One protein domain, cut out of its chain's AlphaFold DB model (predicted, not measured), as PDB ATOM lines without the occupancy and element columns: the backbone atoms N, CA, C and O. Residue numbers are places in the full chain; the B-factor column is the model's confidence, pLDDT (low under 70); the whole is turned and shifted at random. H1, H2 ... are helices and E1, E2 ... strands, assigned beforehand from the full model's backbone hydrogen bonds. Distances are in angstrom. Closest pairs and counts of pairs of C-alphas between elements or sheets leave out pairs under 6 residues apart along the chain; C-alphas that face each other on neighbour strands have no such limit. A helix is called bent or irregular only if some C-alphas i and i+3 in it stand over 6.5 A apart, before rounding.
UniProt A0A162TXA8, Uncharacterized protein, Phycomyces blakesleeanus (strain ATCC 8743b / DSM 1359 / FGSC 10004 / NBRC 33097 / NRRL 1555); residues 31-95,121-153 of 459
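AT A GLANCE: This is residues 31 to 95 and 121 to 153 of the 459 residues of an uncharacterized protein of Phycomyces blakesleeanus (strain ATCC 8743b / DSM 1359 / FGSC 10004 / NBRC 33097 / NRRL 1555) (UniProt A0A162TXA8). One long helix, H1, leads from a loose head of short helices and loops into a two-stranded hairpin, E1 and E2, at the far end; the stretch after E2 then runs back to the head. H2, H3, H4 and H5 lie in the head with two long stretches without named elements, residues 83 to 95 and 127 to 138, and H1 together with the hairpin beyond it makes much of the length. The printed part has 98 residues with five named helices and two named strands, in the order H1, E1, E2, H2, H3, H4, H5; the sheet, E1 - E2, is antiparallel. The class is mostly helix, though under half of the residues are in named elements. The whole is loose, with a radius of gyration of the C-alphas of 16.5 A and spans of 59 by 24 by 22 A.

IN THESE COORDINATES: Find C-alpha 34 at (-0.368, -23.272, -22.964); from there H1, residues 34 to 51, runs 26.2 A to C-alpha 51 at (25.261, -27.775, -19.695). It has a kink of 29 degrees near residue 41 and is neither bent nor irregular, but only just: C-alphas 37 and 40 are 6.5 A apart. Next come E1, residues 53 to 56, 9.7 A, and E2, residues 62 to 65, 9.8 A. H2, residues 76 to 82, is 9.9 A long. After the cut look for H3, residues 123 to 126, 5.0 A; H4, residues 139 to 142, 5.9 A; and H5, residues 148 to 151, 5.4 A, ending at C-alpha 151 at (5.838, -37.702, -15.908).

HOW THE PARTS SIT: H1 touches H4 with residues 35 to 42 alone; the closest C-alphas, of Asp 35 and Ile 139, are 7.0 A apart. A tight link joins H1 to E1. E1 and E2 form an antiparallel hairpin at 157 degrees; look for N 53 and O 65 at 2.8 A and N 65 and O 53 at 2.9 A, both within hydrogen-bond range. H1 and H2 are close but not clearly touching, their closest C-alphas, of Leu 34 and Gln 81, 7.9 A apart. H3 and H4 are close but not clearly touching, at 6.2 A between the closest C-alphas, of Val 126 and Ala 141. H5 is close to but not clearly touching H3, with the closest C-alphas, of Phe 125 and Arg 148, 7.5 A apart. H2 and H4 are only just apart, at 8.4 A. Every O i to N i+4 pair is within hydrogen-bond range in H2, and 12 of 14 are in H1; H3, H4 and H5 are too short for such a pair.

THE WHOLE: The C-alphas farthest apart, of Asn 59 and Asn 91, are 59.1 A apart. Residues 96 to 120 are not printed, and C-alphas 95 and 121 are 10.6 A apart across the cut. The link from H3 to H4 is long. Confidence is under 70 at residues 128 to 132; the mean pLDDT of the printed part is 86.0.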
ATOM      1  N   PRO A  31      -4.943 -20.026 -20.871       77.31
ATOM      2  CA  PRO A  31      -4.268 -19.801 -22.144       77.31
ATOM      3  C   PRO A  31      -4.886 -20.680 -23.237       77.31
ATOM      4  O   PRO A  31      -5.224 -21.839 -22.996       77.31
ATOM      5  N   LYS A  32      -5.053 -20.116 -24.441       80.19
ATOM      6  CA  LYS A  32      -5.480 -20.884 -25.624       80.19
ATOM      7  C   LYS A  32      -4.395 -21.862 -26.073       80.19
ATOM      8  O   LYS A  32      -4.716 -22.977 -26.460       80.19
ATOM      9  N   ASP A  33      -3.145 -21.422 -25.980       85.81
ATOM     10  CA  ASP A  33      -1.943 -22.187 -26.283       85.81
ATOM     11  C   ASP A  33      -1.038 -22.142 -25.048       85.81
ATOM     12  O   ASP A  33      -0.302 -21.180 -24.834       85.81
ATOM     13  N   LEU A  34      -1.175 -23.143 -24.178       87.12
ATOM     14  CA  LEU A  34      -0.368 -23.272 -22.964       87.12
ATOM     15  C   LEU A  34       1.101 -23.581 -23.293       87.12
ATOM     16  O   LEU A  34       1.995 -23.156 -22.559       87.12
ATOM     17  N   ASP A  35       1.342 -24.281 -24.397       89.69
ATOM     18  CA  ASP A  35       2.660 -24.752 -24.795       89.69
ATOM     19  C   ASP A  35       3.587 -23.601 -25.161       89.69
ATOM     20  O   ASP A  35       4.750 -23.614 -24.758       89.69
ATOM     21  N   SER A  36       3.072 -22.558 -25.816       87.88
ATOM     22  CA  SER A  36       3.842 -21.338 -26.104       87.88
ATOM     23  C   SER A  36       4.466 -20.696 -24.856       87.88
ATOM     24  O   SER A  36       5.603 -20.227 -24.908       87.88
ATOM     25  N   PHE A  37       3.771 -20.723 -23.712       86.88
ATOM     26  CA  PHE A  37       4.289 -20.197 -22.445       86.88
ATOM     27  C   PHE A  37       5.297 -21.147 -21.794       86.88
ATOM     28  O   PHE A  37       6.258 -20.705 -21.165       86.88
ATOM     29  N   LEU A  38       5.071 -22.456 -21.916       88.44
ATOM     30  CA  LEU A  38       5.911 -23.479 -21.296       88.44
ATOM     31  C   LEU A  38       7.199 -23.743 -22.077       88.44
ATOM     32  O   LEU A  38       8.191 -24.147 -21.471       88.44
ATOM     33  N   LEU A  39       7.211 -23.501 -23.389       89.81
ATOM     34  CA  LEU A  39       8.343 -23.796 -24.264       89.81
ATOM     35  C   LEU A  39       9.626 -23.102 -23.794       89.81
ATOM     36  O   LEU A  39      10.650 -23.764 -23.665       89.81
ATOM     37  N   ALA A  40       9.552 -21.815 -23.441       86.81
ATOM     38  CA  ALA A  40      10.705 -21.069 -22.935       86.81
ATOM     39  C   ALA A  40      11.286 -21.695 -21.652       86.81
ATOM     40  O   ALA A  40      12.497 -21.855 -21.522       86.81
ATOM     41  N   ILE A  41      10.415 -22.131 -20.734       88.81
ATOM     42  CA  ILE A  41      10.820 -22.793 -19.485       88.81
ATOM     43  C   ILE A  41      11.464 -24.155 -19.782       88.81
ATOM     44  O   ILE A  41      12.482 -24.507 -19.186       88.81
ATOM     45  N   ILE A  42      10.892 -24.931 -20.706       90.38
ATOM     46  CA  ILE A  42      11.423 -26.245 -21.097       90.38
ATOM     47  C   ILE A  42      12.786 -26.110 -21.776       90.38
ATOM     48  O   ILE A  42      13.681 -26.907 -21.485       90.38
ATOM     49  N   ASP A  43      12.974 -25.115 -22.641       89.88
ATOM     50  CA  ASP A  43      14.243 -24.878 -23.334       89.88
ATOM     51  C   ASP A  43      15.347 -24.466 -22.347       89.88
ATOM     52  O   ASP A  43      16.462 -25.000 -22.399       89.88
ATOM     53  N   GLU A  44      15.036 -23.597 -21.378       89.88
ATOM     54  CA  GLU A  44      15.965 -23.233 -20.299       89.88
ATOM     55  C   GLU A  44      16.337 -24.437 -19.428       89.88
ATOM     56  O   GLU A  44      17.521 -24.677 -19.172       89.88
ATOM     57  N   ILE A  45      15.355 -25.240 -19.009       90.19
ATOM     58  CA  ILE A  45      15.613 -26.463 -18.237       90.19
ATOM     59  C   ILE A  45      16.464 -27.442 -19.050       90.19
ATOM     60  O   ILE A  45      17.422 -27.995 -18.515       90.19
ATOM     61  N   SER A  46      16.172 -27.623 -20.338       90.88
ATOM     62  CA  SER A  46      16.942 -28.503 -21.227       90.88
ATOM     63  C   SER A  46      18.395 -28.040 -21.352       90.88
ATOM     64  O   SER A  46      19.325 -28.855 -21.344       90.88
ATOM     65  N   SER A  47      18.618 -26.724 -21.408       90.56
ATOM     66  CA  SER A  47      19.955 -26.129 -21.377       90.56
ATOM     67  C   SER A  47      20.668 -26.406 -20.048       90.56
ATOM     68  O   SER A  47      21.812 -26.872 -20.051       90.56
ATOM     69  N   LEU A  48      19.992 -26.215 -18.910       90.69
ATOM     70  CA  LEU A  48      20.543 -26.490 -17.575       90.69
ATOM     71  C   LEU A  48      20.793 -27.986 -17.321       90.69
ATOM     72  O   LEU A  48      21.716 -28.339 -16.587       90.69
ATOM     73  N   GLU A  49      20.024 -28.874 -17.937       91.19
ATOM     74  CA  GLU A  49      20.250 -30.320 -17.907       91.19
ATOM     75  C   GLU A  49      21.503 -30.698 -18.711       91.19
ATOM     76  O   GLU A  49      22.377 -31.447 -18.248       91.19
ATOM     77  N   LYS A  50      21.632 -30.143 -19.919       91.06
ATOM     78  CA  LYS A  50      22.747 -30.425 -20.826       91.06
ATOM     79  C   LYS A  50      24.059 -29.847 -20.302       91.06
ATOM     80  O   LYS A  50      25.038 -30.583 -20.145       91.06
ATOM     81  N   HIS A  51      24.062 -28.557 -19.993       92.56
ATOM     82  CA  HIS A  51      25.261 -27.775 -19.695       92.56
ATOM     83  C   HIS A  51      25.527 -27.609 -18.193       92.56
ATOM     84  O   HIS A  51      26.685 -27.473 -17.795       92.56
ATOM     85  N   GLY A  52      24.497 -27.700 -17.349       90.44
ATOM     86  CA  GLY A  52      24.611 -27.437 -15.916       90.44
ATOM     87  C   GLY A  52      24.769 -25.952 -15.579       90.44
ATOM     88  O   GLY A  52      24.743 -25.080 -16.442       90.44
ATOM     89  N   LEU A  53      24.958 -25.671 -14.293       92.12
ATOM     90  CA  LEU A  53      25.265 -24.352 -13.754       92.12
ATOM     91  C   LEU A  53      26.434 -24.414 -12.766       92.12
ATOM     92  O   LEU A  53      26.676 -25.430 -12.107       92.12
ATOM     93  N   ILE A  54      27.146 -23.293 -12.644       89.19
ATOM     94  CA  ILE A  54      28.223 -23.104 -11.670       89.19
ATOM     95  C   ILE A  54      27.771 -22.061 -10.652       89.19
ATOM     96  O   ILE A  54      27.674 -20.875 -10.955       89.19
ATOM     97  N   ILE A  55      27.536 -22.502  -9.421       88.81
ATOM     98  CA  ILE A  55      27.180 -21.643  -8.294       88.81
ATOM     99  C   ILE A  55      28.466 -21.263  -7.565       88.81
ATOM    100  O   ILE A  55      29.100 -22.097  -6.912       88.81
ATOM    101  N   LYS A  56      28.856 -19.991  -7.662       88.88
ATOM    102  CA  LYS A  56      29.959 -19.427  -6.878       88.88
ATOM    103  C   LYS A  56      29.431 -19.009  -5.508       88.88
ATOM    104  O   LYS A  56      28.568 -18.143  -5.410       88.88
ATOM    105  N   LYS A  57      29.935 -19.632  -4.444       86.94
ATOM    106  CA  LYS A  57      29.643 -19.218  -3.069       86.94
ATOM    107  C   LYS A  57      30.459 -17.983  -2.700       86.94
ATOM    108  O   LYS A  57      31.559 -17.788  -3.209       86.94
ATOM    109  N   PHE A  58      29.966 -17.223  -1.722       85.69
ATOM    110  CA  PHE A  58      30.661 -16.053  -1.168       85.69
ATOM    111  C   PHE A  58      32.065 -16.362  -0.627       85.69
ATOM    112  O   PHE A  58      32.929 -15.499  -0.639       85.69
ATOM    113  N   ASN A  59      32.323 -17.603  -0.205       88.81
ATOM    114  CA  ASN A  59      33.638 -18.048   0.263       88.81
ATOM    115  C   ASN A  59      34.574 -18.524  -0.869       88.81
ATOM    116  O   ASN A  59      35.507 -19.280  -0.614       88.81
ATOM    117  N   GLY A  60      34.283 -18.179  -2.127       87.25
ATOM    118  CA  GLY A  60      35.073 -18.568  -3.301       87.25
ATOM    119  C   GLY A  60      34.888 -20.022  -3.756       87.25
ATOM    120  O   GLY A  60      35.296 -20.374  -4.863       87.25
ATOM    121  N   LYS A  61      34.229 -20.877  -2.960       91.06
ATOM    122  CA  LYS A  61      33.956 -22.270  -3.339       91.06
ATOM    123  C   LYS A  61      32.948 -22.329  -4.484       91.06
ATOM    124  O   LYS A  61      31.914 -21.665  -4.452       91.06
ATOM    125  N   GLN A  62      33.207 -23.193  -5.458       91.81
ATOM    126  CA  GLN A  62      32.297 -23.436  -6.575       91.81
ATOM    127  C   GLN A  62      31.512 -24.733  -6.364       91.81
ATOM    128  O   GLN A  62      32.067 -25.744  -5.929       91.81
ATOM    129  N   ILE A  63      30.218 -24.705  -6.675       92.88
ATOM    130  CA  ILE A  63      29.376 -25.894  -6.828       92.88
ATOM    131  C   ILE A  63      28.997 -25.995  -8.300       92.88
ATOM    132  O   ILE A  63      28.492 -25.035  -8.871       92.88
ATOM    133  N   LYS A  64      29.207 -27.166  -8.897       91.56
ATOM    134  CA  LYS A  64      28.643 -27.506 -10.204       91.56
ATOM    135  C   LYS A  64      27.366 -28.305  -9.975       91.56
ATOM    136  O   LYS A  64      27.381 -29.240  -9.176       91.56
ATOM    137  N   ALA A  65      26.286 -27.934 -10.642       91.50
ATOM    138  CA  ALA A  65      25.000 -28.611 -10.534       91.50
ATOM    139  C   ALA A  65      24.361 -28.770 -11.914       91.50
ATOM    140  O   ALA A  65      24.662 -28.011 -12.831       91.50
ATOM    141  N   LYS A  66      23.471 -29.751 -12.049       91.25
ATOM    142  CA  LYS A  66      22.556 -29.889 -13.184       91.25
ATOM    143  C   LYS A  66      21.130 -29.795 -12.671       91.25
ATOM    144  O   LYS A  66      20.866 -30.176 -11.529       91.25
ATOM    145  N   VAL A  67      20.238 -29.269 -13.500       90.06
ATOM    146  CA  VAL A  67      18.810 -29.176 -13.188       90.06
ATOM    147  C   VAL A  67      18.077 -30.148 -14.090       90.06
ATOM    148  O   VAL A  67      18.348 -30.198 -15.281       90.06
ATOM    149  N   HIS A  68      17.168 -30.918 -13.505       90.88
ATOM    150  CA  HIS A  68      16.351 -31.892 -14.211       90.88
ATOM    151  C   HIS A  68      14.894 -31.672 -13.816       90.88
ATOM    152  O   HIS A  68      14.583 -31.569 -12.626       90.88
ATOM    153  N   MET A  69      13.996 -31.621 -14.797       90.12
ATOM    154  CA  MET A  69      12.562 -31.636 -14.520       90.12
ATOM    155  C   MET A  69      12.119 -33.074 -14.280       90.12
ATOM    156  O   MET A  69      12.257 -33.925 -15.153       90.12
ATOM    157  N   VAL A  70      11.601 -33.350 -13.087       88.75
ATOM    158  CA  VAL A  70      11.231 -34.716 -12.685       88.75
ATOM    159  C   VAL A  70       9.784 -35.039 -13.054       88.75
ATOM    160  O   VAL A  70       9.481 -36.167 -13.433       88.75
ATOM    161  N   MET A  71       8.888 -34.055 -12.941       90.88
ATOM    162  CA  MET A  71       7.467 -34.228 -13.226       90.88
ATOM    163  C   MET A  71       6.757 -32.892 -13.460       90.88
ATOM    164  O   MET A  71       7.259 -31.828 -13.094       90.88
ATOM    165  N   THR A  72       5.531 -32.980 -13.963       90.00
ATOM    166  CA  THR A  72       4.495 -31.941 -13.870       90.00
ATOM    167  C   THR A  72       3.329 -32.458 -13.036       90.00
ATOM    168  O   THR A  72       3.044 -33.652 -13.031       90.00
ATOM    169  N   SER A  73       2.637 -31.589 -12.305       89.06
ATOM    170  CA  SER A  73       1.501 -31.995 -11.470       89.06
ATOM    171  C   SER A  73       0.420 -30.921 -11.464       89.06
ATOM    172  O   SER A  73       0.666 -29.774 -11.835       89.06
ATOM    173  N   GLY A  74      -0.784 -31.316 -11.076       86.19
ATOM    174  CA  GLY A  74      -1.969 -30.474 -11.020       86.19
ATOM    175  C   GLY A  74      -3.226 -31.328 -10.908       86.19
ATOM    176  O   GLY A  74      -3.169 -32.563 -10.884       86.19
ATOM    177  N   ASP A  75      -4.380 -30.671 -10.878       83.81
ATOM    178  CA  ASP A  75      -5.654 -31.370 -10.922       83.81
ATOM    179  C   ASP A  75      -5.864 -32.097 -12.273       83.81
ATOM    180  O   ASP A  75      -5.102 -31.963 -13.236       83.81
ATOM    181  N   ILE A  76      -6.909 -32.929 -12.361       83.62
ATOM    182  CA  ILE A  76      -7.162 -33.725 -13.577       83.62
ATOM    183  C   ILE A  76      -7.331 -32.833 -14.828       83.62
ATOM    184  O   ILE A  76      -6.724 -33.162 -15.851       83.62
ATOM    185  N   PRO A  77      -8.138 -31.753 -14.809       85.38
ATOM    186  CA  PRO A  77      -8.219 -30.799 -15.918       85.38
ATOM    187  C   PRO A  77      -6.888 -30.170 -16.340       85.38
ATOM    188  O   PRO A  77      -6.658 -30.038 -17.544       85.38
ATOM    189  N   GLN A  78      -6.027 -29.787 -15.398       87.12
ATOM    190  CA  GLN A  78      -4.741 -29.166 -15.705       87.12
ATOM    191  C   GLN A  78      -3.773 -30.181 -16.303       87.12
ATOM    192  O   GLN A  78      -3.197 -29.944 -17.362       87.12
ATOM    193  N   VAL A  79      -3.667 -31.367 -15.702       88.75
ATOM    194  CA  VAL A  79      -2.830 -32.444 -16.245       88.75
ATOM    195  C   VAL A  79      -3.321 -32.891 -17.618       88.75
ATOM    196  O   VAL A  79      -2.509 -33.169 -18.488       88.75
ATOM    197  N   THR A  80      -4.638 -32.906 -17.844       88.12
ATOM    198  CA  THR A  80      -5.226 -33.183 -19.166       88.12
ATOM    199  C   THR A  80      -4.698 -32.220 -20.231       88.12
ATOM    200  O   THR A  80      -4.446 -32.654 -21.351       88.12
ATOM    201  N   GLN A  81      -4.524 -30.938 -19.894       88.31
ATOM    202  CA  GLN A  81      -3.934 -29.956 -20.807       88.31
ATOM    203  C   GLN A  81      -2.445 -30.233 -21.006       88.31
ATOM    204  O   GLN A  81      -2.021 -30.360 -22.144       88.31
ATOM    205  N   PHE A  82      -1.686 -30.448 -19.924       89.62
ATOM    206  CA  PHE A  82      -0.255 -30.765 -20.013       89.62
ATOM    207  C   PHE A  82       0.060 -32.000 -20.852       89.62
ATOM    208  O   PHE A  82       1.160 -32.085 -21.380       89.62
ATOM    209  N   CYS A  83      -0.850 -32.973 -20.933       88.38
ATOM    210  CA  CYS A  83      -0.667 -34.185 -21.727       88.38
ATOM    211  C   CYS A  83      -1.426 -34.185 -23.063       88.38
ATOM    212  O   CYS A  83      -1.493 -35.230 -23.704       88.38
ATOM    213  N   HIS A  84      -2.017 -33.056 -23.472       88.50
ATOM    214  CA  HIS A  84      -2.838 -32.923 -24.689       88.50
ATOM    215  C   HIS A  84      -3.960 -33.953 -24.807       88.50
ATOM    216  O   HIS A  84      -4.373 -34.377 -25.889       88.50
ATOM    217  N   HIS A  85      -4.481 -34.377 -23.665       88.12
ATOM    218  CA  HIS A  85      -5.477 -35.419 -23.600       88.12
ATOM    219  C   HIS A  85      -6.881 -34.841 -23.810       88.12
ATOM    220  O   HIS A  85      -7.208 -33.734 -23.388       88.12
ATOM    221  N   THR A  86      -7.782 -35.605 -24.425       83.44
ATOM    222  CA  THR A  86      -9.189 -35.186 -24.643       83.44
ATOM    223  C   THR A  86     -10.013 -35.053 -23.352       83.44
ATOM    224  O   THR A  86     -11.145 -34.572 -23.376       83.44
ATOM    225  N   GLY A  87      -9.441 -35.450 -22.214       82.88
ATOM    226  CA  GLY A  87     -10.020 -35.303 -20.882       82.88
ATOM    227  C   GLY A  87     -10.767 -36.526 -20.374       82.88
ATOM    228  O   GLY A  87     -11.011 -37.496 -21.086       82.88
ATOM    229  N   HIS A  88     -11.125 -36.470 -19.092       73.81
ATOM    230  CA  HIS A  88     -11.676 -37.594 -18.324       73.81
ATOM    231  C   HIS A  88     -13.102 -38.015 -18.726       73.81
ATOM    232  O   HIS A  88     -13.581 -39.057 -18.281       73.81
ATOM    233  N   MET A  89     -13.770 -37.208 -19.556       76.56
ATOM    234  CA  MET A  89     -15.119 -37.462 -20.079       76.56
ATOM    235  C   MET A  89     -15.110 -38.099 -21.475       76.56
ATOM    236  O   MET A  89     -16.176 -38.393 -22.012       76.56
ATOM    237  N   SER A  90     -13.931 -38.290 -22.072       81.88
ATOM    238  CA  SER A  90     -13.790 -38.948 -23.370       81.88
ATOM    239  C   SER A  90     -13.949 -40.464 -23.258       81.88
ATOM    240  O   SER A  90     -13.860 -41.043 -22.177       81.88
ATOM    241  N   ASN A  91     -14.143 -41.122 -24.399       84.50
ATOM    242  CA  ASN A  91     -14.137 -42.580 -24.495       84.50
ATOM    243  C   ASN A  91     -12.819 -43.206 -24.016       84.50
ATOM    244  O   ASN A  91     -12.833 -44.288 -23.462       84.50
ATOM    245  N   LYS A  92     -11.688 -42.515 -24.139       86.06
ATOM    246  CA  LYS A  92     -10.395 -42.973 -23.620       86.06
ATOM    247  C   LYS A  92      -9.937 -42.046 -22.496       86.06
ATOM    248  O   LYS A  92      -8.866 -41.461 -22.562       86.06
ATOM    249  N   GLY A  93     -10.770 -41.840 -21.474       85.25
ATOM    250  CA  GLY A  93     -10.548 -40.772 -20.493       85.25
ATOM    251  C   GLY A  93      -9.438 -41.006 -19.463       85.25
ATOM    252  O   GLY A  93      -9.125 -40.083 -18.702       85.25
ATOM    253  N   CYS A  94      -8.827 -42.194 -19.420       88.06
ATOM    254  CA  CYS A  94      -7.631 -42.428 -18.614       88.06
ATOM    255  C   CYS A  94      -6.370 -41.996 -19.372       88.06
ATOM    256  O   CYS A  94      -6.112 -42.453 -20.483       88.06
ATOM    257  N   ARG A  95      -5.528 -41.171 -18.742       87.06
ATOM    258  CA  ARG A  95      -4.224 -40.777 -19.303       87.06
ATOM    259  C   ARG A  95      -3.108 -41.807 -19.089       87.06
ATOM    260  O   ARG A  95      -2.006 -41.600 -19.575       87.06
ATOM    261  N   THR A 121       1.982 -45.933 -24.197       87.06
ATOM    262  CA  THR A 121       3.405 -45.937 -24.525       87.06
ATOM    263  C   THR A 121       3.936 -44.517 -24.721       87.06
ATOM    264  O   THR A 121       3.180 -43.560 -24.844       87.06
ATOM    265  N   ILE A 122       5.263 -44.356 -24.790       84.12
ATOM    266  CA  ILE A 122       5.866 -43.053 -25.134       84.12
ATOM    267  C   ILE A 122       5.442 -42.566 -26.519       84.12
ATOM    268  O   ILE A 122       5.293 -41.369 -26.735       84.12
ATOM    269  N   ASN A 123       5.207 -43.499 -27.445       85.00
ATOM    270  CA  ASN A 123       4.850 -43.182 -28.821       85.00
ATOM    271  C   ASN A 123       3.505 -42.461 -28.914       85.00
ATOM    272  O   ASN A 123       3.271 -41.767 -29.897       85.00
ATOM    273  N   ASP A 124       2.655 -42.605 -27.898       84.31
ATOM    274  CA  ASP A 124       1.359 -41.935 -27.838       84.31
ATOM    275  C   ASP A 124       1.484 -40.458 -27.449       84.31
ATOM    276  O   ASP A 124       0.550 -39.706 -27.681       84.31
ATOM    277  N   PHE A 125       2.633 -40.038 -26.904       85.75
ATOM    278  CA  PHE A 125       2.939 -38.641 -26.566       85.75
ATOM    279  C   PHE A 125       3.908 -37.980 -27.555       85.75
ATOM    280  O   PHE A 125       4.024 -36.762 -27.562       85.75
ATOM    281  N   VAL A 126       4.636 -38.760 -28.360       82.88
ATOM    282  CA  VAL A 126       5.644 -38.241 -29.309       82.88
ATOM    283  C   VAL A 126       5.069 -38.038 -30.711       82.88
ATOM    284  O   VAL A 126       5.578 -37.214 -31.465       82.88
ATOM    285  N   ARG A 127       4.037 -38.799 -31.088       74.75
ATOM    286  CA  ARG A 127       3.414 -38.727 -32.416       74.75
ATOM    287  C   ARG A 127       1.981 -38.240 -32.287       74.75
ATOM    288  O   ARG A 127       1.284 -38.659 -31.366       74.75
ATOM    289  N   ASP A 128       1.528 -37.463 -33.262       65.31
ATOM    290  CA  ASP A 128       0.118 -37.103 -33.380       65.31
ATOM    291  C   ASP A 128      -0.699 -38.373 -33.644       65.31
ATOM    292  O   ASP A 128      -0.688 -38.945 -34.737       65.31
ATOM    293  N   LYS A 129      -1.375 -38.865 -32.604       64.56
ATOM    294  CA  LYS A 129      -2.251 -40.034 -32.672       64.56
ATOM    295  C   LYS A 129      -3.627 -39.683 -32.133       64.56
ATOM    296  O   LYS A 129      -3.960 -39.943 -30.979       64.56
ATOM    297  N   THR A 130      -4.500 -39.228 -33.023       61.75
ATOM    298  CA  THR A 130      -5.915 -38.985 -32.703       61.75
ATOM    299  C   THR A 130      -6.633 -40.234 -32.161       61.75
ATOM    300  O   THR A 130      -7.558 -40.111 -31.357       61.75
ATOM    301  N   ALA A 131      -6.170 -41.437 -32.525       62.09
ATOM    302  CA  ALA A 131      -6.730 -42.715 -32.078       62.09
ATOM    303  C   ALA A 131      -6.552 -42.994 -30.570       62.09
ATOM    304  O   ALA A 131      -7.353 -43.719 -29.983       62.09
ATOM    305  N   THR A 132      -5.536 -42.416 -29.920       67.62
ATOM    306  CA  THR A 132      -5.211 -42.672 -28.505       67.62
ATOM    307  C   THR A 132      -5.637 -41.525 -27.595       67.62
ATOM    308  O   THR A 132      -5.115 -41.415 -26.495       67.62
ATOM    309  N   SER A 133      -6.577 -40.667 -28.008       80.12
ATOM    310  CA  SER A 133      -7.084 -39.528 -27.217       80.12
ATOM    311  C   SER A 133      -6.053 -38.496 -26.748       80.12
ATOM    312  O   SER A 133      -6.418 -37.603 -25.975       80.12
ATOM    313  N   ILE A 134      -4.816 -38.589 -27.238       83.88
ATOM    314  CA  ILE A 134      -3.773 -37.568 -27.177       83.88
ATOM    315  C   ILE A 134      -3.823 -36.828 -28.511       83.88
ATOM    316  O   ILE A 134      -3.710 -37.438 -29.571       83.88
ATOM    317  N   LYS A 135      -4.109 -35.531 -28.472       83.06
ATOM    318  CA  LYS A 135      -4.455 -34.771 -29.678       83.06
ATOM    319  C   LYS A 135      -3.239 -34.389 -30.508       83.06
ATOM    320  O   LYS A 135      -3.351 -34.348 -31.726       83.06
ATOM    321  N   GLU A 136      -2.125 -34.124 -29.842       85.19
ATOM    322  CA  GLU A 136      -0.911 -33.604 -30.460       85.19
ATOM    323  C   GLU A 136       0.327 -34.019 -29.652       85.19
ATOM    324  O   GLU A 136       0.232 -34.356 -28.462       85.19
ATOM    325  N   ALA A 137       1.486 -33.998 -30.305       86.19
ATOM    326  CA  ALA A 137       2.773 -34.290 -29.694       86.19
ATOM    327  C   ALA A 137       3.039 -33.398 -28.475       86.19
ATOM    328  O   ALA A 137       2.713 -32.215 -28.436       86.19
ATOM    329  N   ASN A 138       3.643 -33.983 -27.449       88.56
ATOM    330  CA  ASN A 138       3.805 -33.337 -26.162       88.56
ATOM    331  C   ASN A 138       5.156 -32.625 -26.035       88.56
ATOM    332  O   ASN A 138       6.203 -33.250 -26.213       88.56
ATOM    333  N   ILE A 139       5.159 -31.350 -25.634       90.56
ATOM    334  CA  ILE A 139       6.404 -30.583 -25.448       90.56
ATOM    335  C   ILE A 139       7.332 -31.174 -24.384       90.56
ATOM    336  O   ILE A 139       8.552 -31.108 -24.543       90.56
ATOM    337  N   PHE A 140       6.792 -31.821 -23.346       91.62
ATOM    338  CA  PHE A 140       7.604 -32.469 -22.316       91.62
ATOM    339  C   PHE A 140       8.301 -33.728 -22.830       91.62
ATOM    340  O   PHE A 140       9.322 -34.114 -22.271       91.62
ATOM    341  N   ALA A 141       7.820 -34.339 -23.919       88.69
ATOM    342  CA  ALA A 141       8.451 -35.520 -24.508       88.69
ATOM    343  C   ALA A 141       9.834 -35.234 -25.123       88.69
ATOM    344  O   ALA A 141      10.560 -36.171 -25.449       88.69
ATOM    345  N   LYS A 142      10.218 -33.953 -25.245       85.56
ATOM    346  CA  LYS A 142      11.571 -33.518 -25.624       85.56
ATOM    347  C   LYS A 142      12.598 -33.713 -24.500       85.56
ATOM    348  O   LYS A 142      13.793 -33.763 -24.779       85.56
ATOM    349  N   LEU A 143      12.149 -33.804 -23.246       88.06
ATOM    350  CA  LEU A 143      13.029 -33.919 -22.085       88.06
ATOM    351  C   LEU A 143      13.565 -35.356 -21.943       88.06
ATOM    352  O   LEU A 143      12.774 -36.304 -21.974       88.06
ATOM    353  N   PRO A 144      14.874 -35.554 -21.691       85.94
ATOM    354  CA  PRO A 144      15.442 -36.878 -21.413       85.94
ATOM    355  C   PRO A 144      14.804 -37.577 -20.205       85.94
ATOM    356  O   PRO A 144      14.749 -38.805 -20.144       85.94
ATOM    357  N   THR A 145      14.305 -36.798 -19.245       88.25
ATOM    358  CA  THR A 145      13.634 -37.281 -18.033       88.25
ATOM    359  C   THR A 145      12.171 -37.666 -18.243       88.25
ATOM    360  O   THR A 145      11.527 -38.127 -17.296       88.25
ATOM    361  N   PHE A 146      11.621 -37.499 -19.451       89.38
ATOM    362  CA  PHE A 146      10.216 -37.772 -19.725       89.38
ATOM    363  C   PHE A 146       9.867 -39.250 -19.499       89.38
ATOM    364  O   PHE A 146      10.074 -40.128 -20.338       89.38
ATOM    365  N   SER A 147       9.268 -39.532 -18.344       84.19
ATOM    366  CA  SER A 147       8.910 -40.877 -17.884       84.19
ATOM    367  C   SER A 147       7.500 -41.303 -18.315       84.19
ATOM    368  O   SER A 147       6.845 -42.129 -17.668       84.19
ATOM    369  N   ARG A 148       7.036 -40.786 -19.462       82.69
ATOM    370  CA  ARG A 148       5.742 -41.118 -20.078       82.69
ATOM    371  C   ARG A 148       4.587 -40.784 -19.122       82.69
ATOM    372  O   ARG A 148       4.393 -39.643 -18.726       82.69
ATOM    373  N   LEU A 149       3.845 -41.807 -18.708       81.38
ATOM    374  CA  LEU A 149       2.673 -41.751 -17.832       81.38
ATOM    375  C   LEU A 149       3.005 -41.184 -16.454       81.38
ATOM    376  O   LEU A 149       2.211 -40.439 -15.877       81.38
ATOM    377  N   CYS A 150       4.185 -41.551 -15.953       84.69
ATOM    378  CA  CYS A 150       4.687 -41.138 -14.652       84.69
ATOM    379  C   CYS A 150       5.293 -39.733 -14.709       84.69
ATOM    380  O   CYS A 150       5.665 -39.200 -13.681       84.69
ATOM    381  N   PHE A 151       5.374 -39.085 -15.873       89.31
ATOM    382  CA  PHE A 151       5.838 -37.702 -15.908       89.31
ATOM    383  C   PHE A 151       4.790 -36.735 -15.351       89.31
ATOM    384  O   PHE A 151       5.125 -35.649 -14.884       89.31
ATOM    385  N   TYR A 152       3.517 -37.136 -15.365       90.19
ATOM    386  CA  TYR A 152       2.443 -36.341 -14.792       90.19
ATOM    387  C   TYR A 152       1.993 -36.960 -13.464       90.19
ATOM    388  O   TYR A 152       1.484 -38.088 -13.432       90.19
ATOM    389  N   GLY A 153       2.154 -36.219 -12.370       87.31
ATOM    390  CA  GLY A 153       1.818 -36.636 -11.011       87.31
ATOM    391  C   GLY A 153       0.315 -36.824 -10.783       87.31
ATOM    392  O   GLY A 153      -0.532 -36.281 -11.499       87.31
TER     393      GLY A 153